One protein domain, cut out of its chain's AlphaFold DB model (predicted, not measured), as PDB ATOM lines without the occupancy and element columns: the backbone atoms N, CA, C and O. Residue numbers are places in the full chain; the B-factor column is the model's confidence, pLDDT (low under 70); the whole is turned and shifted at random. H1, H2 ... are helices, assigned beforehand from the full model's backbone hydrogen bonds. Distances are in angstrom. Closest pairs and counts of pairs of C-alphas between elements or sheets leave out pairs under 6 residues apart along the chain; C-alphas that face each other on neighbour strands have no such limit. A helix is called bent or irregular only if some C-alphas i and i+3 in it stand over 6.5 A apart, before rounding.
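What this domain is: This is residues 2 to 50 of the 50 residues of an uncharacterized protein of Lacibacter cauensis (UniProt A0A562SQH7). One long helix, H2, makes the shaft of a nearly flat, open zigzag, with helix H1 turned off at one end as an arm and the short helix H3 turned off at the other. H1 and H2 meet near their ends in an L-like corner, H3 follows a bend of the backbone after H2, and there is no core for the three helices to pack round. The printed part has 49 residues with three named helices, in the order H1, H2, H3 along the chain, and no named strand; the class is all helix. The whole is extended, with a radius of gyration of the C-alphas of 17.9 A, and the C-alphas span 50 by 22 by 6 A along their three main axes.

How they stand to each other: The longest helix is H2, residues 17 to 38, and it touches no helix. Before it in the chain is H1, residues 2 to 14, joined to it by a tight link of two residues, Arg 15 and Lys 16. H1 and H2 are close but not clearly touching, with 1 pair of C-alphas within 8 A. Their closest C-alphas are those of Leu 12 and Trp 18, 7.7 A apart. Their lines stand at a steep tilt of 68 degrees, only just short of about perpendicular, and they run opposite ways. Centre to centre they are 22.5 A apart. After H2 comes H3, residues 43 to 48, joined to it by a tight link of four residues, 39 to 42. H2 and H3 are close but not clearly touching, again with 1 pair of C-alphas within 8 A. Their closest C-alphas are those of Gly 37 and Ala 43, 6.0 A apart. The lines of H2 and H3 are about perpendicular, at 76 degrees, and their centres are 22.3 A apart. H1 and H3 are apart, with no C-alpha of the one within 8 A of the other. In the backbones of H1 and H3 every pair of O i and N i+4 is within hydrogen-bond range, while in H2 this holds for 15 of 18 pairs.

Where its parts are: H2 measures 31.8 A from its first to its last C-alpha, beginning at C-alpha 17 at (217.850, 187.576, 309.833) and ending at C-alpha 38 at (194.729, 206.156, 321.395). It is neither bent nor irregular, but only just: C-alphas 19 and 22 are 6.4 A apart. H1, from Leu 2 to Val 14, measures 18.9 A and begins at C-alpha 2 at (212.065, 173.936, 324.253). H3, from Ala 43 to Ser 48, measures 8.8 A and ends at C-alpha 48 at (193.304, 219.656, 319.234). Leu 49 and Phe 50 follow it, and Phe 50 is the chain's last residue.

The domain as a whole: The two C-alphas farthest apart are those of Glu 3 and Ser 48, at 52.2 A, and the first and last printed C-alphas, of Leu 2 and Phe 50, are 49.3 A apart. Residues 2 to 33 stand free, of which 2 to 14 belong to H1 and 17 to 33 belong to H2: within this stretch no C-alpha has another, 8 or more residues away along the chain, within 10 A. The printed part has no cut, and neither of the two links is long. The mean pLDDT of the printed part is 77.9. H1 and H2 each have a mean of 83, and H3 has a mean of 65. Low confidence, under 70, falls on 16 residues of the printed part: residues 16 to 18 and residues 38 to 50.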
ATOM      1  N   LEU A   2     211.000 172.927 324.092       83.00
ATOM      2  CA  LEU A   2     212.065 173.936 324.253       83.00
ATOM      3  C   LEU A   2     213.265 173.745 323.305       83.00
ATOM      4  O   LEU A   2     213.785 174.728 322.789       83.00
ATOM      5  N   GLU A   3     213.672 172.502 323.031       88.50
ATOM      6  CA  GLU A   3     214.750 172.197 322.069       88.50
ATOM      7  C   GLU A   3     214.411 172.653 320.648       88.50
ATOM      8  O   GLU A   3     215.211 173.326 320.014       88.50
ATOM      9  N   PHE A   4     213.175 172.411 320.199       87.50
ATOM     10  CA  PHE A   4     212.689 172.851 318.890       87.50
ATOM     11  C   PHE A   4     212.777 174.376 318.705       87.50
ATOM     12  O   PHE A   4     213.237 174.860 317.669       87.50
ATOM     13  N   LEU A   5     212.391 175.152 319.725       86.75
ATOM     14  CA  LEU A   5     212.517 176.615 319.704       86.75
ATOM     15  C   LEU A   5     213.985 177.063 319.655       86.75
ATOM     16  O   LEU A   5     214.313 178.051 318.995       86.75
ATOM     17  N   LYS A   6     214.878 176.326 320.324       86.56
ATOM     18  CA  LYS A   6     216.322 176.587 320.338       86.56
ATOM     19  C   LYS A   6     216.956 176.330 318.968       86.56
ATOM     20  O   LYS A   6     217.725 177.169 318.498       86.56
ATOM     21  N   ASP A   7     216.578 175.240 318.309       86.81
ATOM     22  CA  ASP A   7     217.045 174.895 316.962       86.81
ATOM     23  C   ASP A   7     216.534 175.890 315.916       86.81
ATOM     24  O   ASP A   7     217.299 176.357 315.066       86.81
ATOM     25  N   MET A   8     215.272 176.317 316.024       84.94
ATOM     26  CA  MET A   8     214.739 177.402 315.195       84.94
ATOM     27  C   MET A   8     215.512 178.712 315.395       84.94
ATOM     28  O   MET A   8     215.841 179.394 314.421       84.94
ATOM     29  N   TRP A   9     215.832 179.068 316.640       82.06
ATOM     30  CA  TRP A   9     216.611 180.268 316.945       82.06
ATOM     31  C   TRP A   9     218.034 180.192 316.375       82.06
ATOM     32  O   TRP A   9     218.523 181.159 315.783       82.06
ATOM     33  N   ALA A  10     218.685 179.032 316.478       83.12
ATOM     34  CA  ALA A  10     219.994 178.784 315.879       83.12
ATOM     35  C   ALA A  10     219.953 178.894 314.344       83.12
ATOM     36  O   ALA A  10     220.810 179.546 313.742       83.12
ATOM     37  N   PHE A  11     218.916 178.355 313.703       81.31
ATOM     38  CA  PHE A  11     218.715 178.461 312.257       81.31
ATOM     39  C   PHE A  11     218.511 179.911 311.788       81.31
ATOM     40  O   PHE A  11     219.105 180.355 310.797       81.31
ATOM     41  N   LEU A  12     217.709 180.687 312.525       77.38
ATOM     42  CA  LEU A  12     217.509 182.116 312.270       77.38
ATOM     43  C   LEU A  12     218.808 182.912 312.455       77.38
ATOM     44  O   LEU A  12     219.063 183.851 311.690       77.38
ATOM     45  N   LYS A  13     219.659 182.496 313.406       74.56
ATOM     46  CA  LYS A  13     220.964 183.112 313.667       74.56
ATOM     47  C   LYS A  13     221.927 182.964 312.489       74.56
ATOM     48  O   LYS A  13     222.575 183.944 312.122       74.56
ATOM     49  N   VAL A  14     221.976 181.778 311.882       78.75
ATOM     50  CA  VAL A  14     222.838 181.456 310.726       78.75
ATOM     51  C   VAL A  14     222.425 182.239 309.475       78.75
ATOM     52  O   VAL A  14     223.274 182.728 308.734       78.75
ATOM     53  N   ARG A  15     221.119 182.443 309.268       78.62
ATOM     54  CA  ARG A  15     220.557 183.160 308.104       78.62
ATOM     55  C   ARG A  15     220.729 184.690 308.154       78.62
ATOM     56  O   ARG A  15     220.172 185.373 307.300       78.62
ATOM     57  N   LYS A  16     221.438 185.243 309.151       67.31
ATOM     58  CA  LYS A  16     221.608 186.696 309.395       67.31
ATOM     59  C   LYS A  16     220.298 187.508 309.431       67.31
ATOM     60  O   LYS A  16     220.328 188.729 309.300       67.31
ATOM     61  N   LYS A  17     219.147 186.879 309.705       66.19
ATOM     62  CA  LYS A  17     217.850 187.576 309.833       66.19
ATOM     63  C   LYS A  17     217.750 188.487 311.071       66.19
ATOM     64  O   LYS A  17     216.711 189.098 311.282       66.19
ATOM     65  N   TRP A  18     218.828 188.643 311.846       67.19
ATOM     66  CA  TRP A  18     218.971 189.625 312.932       67.19
ATOM     67  C   TRP A  18     218.633 191.058 312.524       67.19
ATOM     68  O   TRP A  18     218.229 191.841 313.371       67.19
ATOM     69  N   TRP A  19     218.734 191.388 311.235       78.12
ATOM     70  CA  TRP A  19     218.278 192.669 310.688       78.12
ATOM     71  C   TRP A  19     216.781 192.936 310.896       78.12
ATOM     72  O   TRP A  19     216.366 194.089 310.925       78.12
ATOM     73  N   LEU A  20     215.964 191.897 311.084       80.12
ATOM     74  CA  LEU A  20     214.538 192.049 311.373       80.12
ATOM     75  C   LEU A  20     214.269 192.387 312.841       80.12
ATOM     76  O   LEU A  20     213.227 192.958 313.138       80.12
ATOM     77  N   ALA A  21     215.193 192.073 313.755       84.56
ATOM     78  CA  ALA A  21     215.029 192.371 315.175       84.56
ATOM     79  C   ALA A  21     214.782 193.870 315.447       84.56
ATOM     80  O   ALA A  21     213.790 194.169 316.108       84.56
ATOM     81  N   PRO A  22     215.579 194.824 314.914       86.94
ATOM     82  CA  PRO A  22     215.303 196.246 315.115       86.94
ATOM     83  C   PRO A  22     213.958 196.681 314.516       86.94
ATOM     84  O   PRO A  22     213.245 197.447 315.151       86.94
ATOM     85  N   ILE A  23     213.558 196.148 313.354       90.62
ATOM     86  CA  ILE A  23     212.250 196.451 312.743       90.62
ATOM     87  C   ILE A  23     211.110 195.972 313.648       90.62
ATOM     88  O   ILE A  23     210.190 196.733 313.933       90.62
ATOM     89  N   ILE A  24     211.190 194.738 314.151       90.62
ATOM     90  CA  ILE A  24     210.192 194.162 315.061       90.62
ATOM     91  C   ILE A  24     210.107 194.979 316.357       90.62
ATOM     92  O   ILE A  24     209.006 195.267 316.817       90.62
ATOM     93  N   ILE A  25     211.245 195.398 316.919       93.31
ATOM     94  CA  ILE A  25     211.287 196.243 318.122       93.31
ATOM     95  C   ILE A  25     210.588 197.582 317.866       93.31
ATOM     96  O   ILE A  25     209.745 197.981 318.664       93.31
ATOM     97  N   VAL A  26     210.886 198.254 316.750       94.50
ATOM     98  CA  VAL A  26     210.231 199.523 316.395       94.50
ATOM     99  C   VAL A  26     208.726 199.324 316.208       94.50
ATOM    100  O   VAL A  26     207.946 200.107 316.744       94.50
ATOM    101  N   MET A  27     208.294 198.262 315.524       93.75
ATOM    102  CA  MET A  27     206.864 197.976 315.361       93.75
ATOM    103  C   MET A  27     206.163 197.705 316.697       93.75
ATOM    104  O   MET A  27     205.045 198.175 316.898       93.75
ATOM    105  N   LEU A  28     206.815 197.004 317.629       93.88
ATOM    106  CA  LEU A  28     206.280 196.788 318.975       93.88
ATOM    107  C   LEU A  28     206.188 198.094 319.767       93.88
ATOM    108  O   LEU A  28     205.161 198.344 320.388       93.88
ATOM    109  N   LEU A  29     207.217 198.945 319.713       92.69
ATOM    110  CA  LEU A  29     207.204 200.258 320.365       92.69
ATOM    111  C   LEU A  29     206.088 201.150 319.816       92.69
ATOM    112  O   LEU A  29     205.387 201.789 320.595       92.69
ATOM    113  N   LEU A  30     205.884 201.158 318.497       89.56
ATOM    114  CA  LEU A  30     204.775 201.875 317.870       89.56
ATOM    115  C   LEU A  30     203.421 201.291 318.285       89.56
ATOM    116  O   LEU A  30     202.516 202.047 318.612       89.56
ATOM    117  N   GLY A  31     203.280 199.964 318.338       86.69
ATOM    118  CA  GLY A  31     202.058 199.314 318.819       86.69
ATOM    119  C   GLY A  31     201.732 199.684 320.268       86.69
ATOM    120  O   GLY A  31     200.602 200.053 320.571       86.69
ATOM    121  N   VAL A  32     202.738 199.666 321.146       87.56
ATOM    122  CA  VAL A  32     202.635 200.138 322.535       87.56
ATOM    123  C   VAL A  32     202.210 201.606 322.560       87.56
ATOM    124  O   VAL A  32     201.216 201.944 323.199       87.56
ATOM    125  N   LEU A  33     202.896 202.470 321.813       84.19
ATOM    126  CA  LEU A  33     202.575 203.892 321.728       84.19
ATOM    127  C   LEU A  33     201.141 204.138 321.238       84.19
ATOM    128  O   LEU A  33     200.488 205.038 321.742       84.19
ATOM    129  N   LEU A  34     200.630 203.345 320.297       80.62
ATOM    130  CA  LEU A  34     199.257 203.463 319.799       80.62
ATOM    131  C   LEU A  34     198.224 202.998 320.828       80.62
ATOM    132  O   LEU A  34     197.210 203.668 321.012       80.62
ATOM    133  N   ILE A  35     198.483 201.894 321.531       80.50
ATOM    134  CA  ILE A  35     197.598 201.398 322.596       80.50
ATOM    135  C   ILE A  35     197.501 202.446 323.713       80.50
ATOM    136  O   ILE A  35     196.398 202.835 324.106       80.50
ATOM    137  N   PHE A  36     198.645 202.962 324.163       76.81
ATOM    138  CA  PHE A  36     198.723 203.985 325.206       76.81
ATOM    139  C   PHE A  36     198.464 205.406 324.705       76.81
ATOM    140  O   PHE A  36     198.286 206.292 325.524       76.81
ATOM    141  N   GLY A  37     198.453 205.660 323.402       72.88
ATOM    142  CA  GLY A  37     198.211 206.980 322.815       72.88
ATOM    143  C   GLY A  37     196.761 207.174 322.389       72.88
ATOM    144  O   GLY A  37     196.224 208.261 322.556       72.88
ATOM    145  N   GLY A  38     196.109 206.120 321.888       62.56
ATOM    146  CA  GLY A  38     194.729 206.156 321.395       62.56
ATOM    147  C   GLY A  38     193.657 205.985 322.477       62.56
ATOM    148  O   GLY A  38     192.557 206.498 322.320       62.56
ATOM    149  N   SER A  39     193.972 205.301 323.585       62.50
ATOM    150  CA  SER A  39     193.074 205.136 324.750       62.50
ATOM    151  C   SER A  39     193.414 206.054 325.933       62.50
ATOM    152  O   SER A  39     192.756 206.020 326.970       62.50
ATOM    153  N   SER A  40     194.453 206.877 325.791       62.12
ATOM    154  CA  SER A  40     194.914 207.788 326.834       62.12
ATOM    155  C   SER A  40     194.162 209.109 326.808       62.12
ATOM    156  O   SER A  40     193.809 209.622 325.748       62.12
ATOM    157  N   ALA A  41     194.025 209.717 327.989       63.09
ATOM    158  CA  ALA A  41     193.578 211.097 328.175       63.09
ATOM    159  C   ALA A  41     194.391 212.133 327.364       63.09
ATOM    160  O   ALA A  41     194.000 213.294 327.302       63.09
ATOM    161  N   VAL A  42     195.505 211.728 326.739       60.66
ATOM    162  CA  VAL A  42     196.350 212.532 325.845       60.66
ATOM    163  C   VAL A  42     195.813 212.588 324.403       60.66
ATOM    164  O   VAL A  42     196.099 213.553 323.696       60.66
ATOM    165  N   ALA A  43     194.992 211.623 323.963       66.69
ATOM    166  CA  ALA A  43     194.439 211.589 322.601       66.69
ATOM    167  C   ALA A  43     193.727 212.898 322.180       66.69
ATOM    168  O   ALA A  43     194.006 213.386 321.084       66.69
ATOM    169  N   PRO A  44     192.884 213.535 323.025       63.84
ATOM    170  CA  PRO A  44     192.219 214.792 322.676       63.84
ATOM    171  C   PRO A  44     193.188 215.960 322.454       63.84
ATOM    172  O   PRO A  44     192.885 216.844 321.661       63.84
ATOM    173  N   PHE A  45     194.356 215.955 323.108       66.00
ATOM    174  CA  PHE A  45     195.363 217.013 322.971       66.00
ATOM    175  C   PHE A  45     196.162 216.894 321.672       66.00
ATOM    176  O   PHE A  45     196.596 217.905 321.125       66.00
ATOM    177  N   ILE A  46     196.334 215.670 321.160       65.25
ATOM    178  CA  ILE A  46     196.933 215.439 319.841       65.25
ATOM    179  C   ILE A  46     195.972 215.955 318.767       65.25
ATOM    180  O   ILE A  46     196.387 216.734 317.920       65.25
ATOM    181  N   TYR A  47     194.685 215.602 318.837       61.12
ATOM    182  CA  TYR A  47     193.693 216.071 317.860       61.12
ATOM    183  C   TYR A  47     193.366 217.564 317.963       61.12
ATOM    184  O   TYR A  47     192.952 218.144 316.973       61.12
ATOM    185  N   SER A  48     193.537 218.210 319.121       66.69
ATOM    186  CA  SER A  48     193.304 219.656 319.234       66.69
ATOM    187  C   SER A  48     194.450 220.513 318.686       66.69
ATOM    188  O   SER A  48     194.273 221.715 318.510       66.69
ATOM    189  N   LEU A  49     195.639 219.929 318.495       62.16
ATOM    190  CA  LEU A  49     196.826 220.619 317.974       62.16
ATOM    191  C   LEU A  49     196.965 220.534 316.442       62.16
ATOM    192  O   LEU A  49     197.849 221.202 315.902       62.16
ATOM    193  N   PHE A  50     196.124 219.742 315.766       56.97
ATOM    194  CA  PHE A  50     196.114 219.553 314.311       56.97
ATOM    195  C   PHE A  50     194.779 219.958 313.688       56.97
ATOM    196  O   PHE A  50     193.726 219.635 314.280       56.97
TER     197      PHE A  50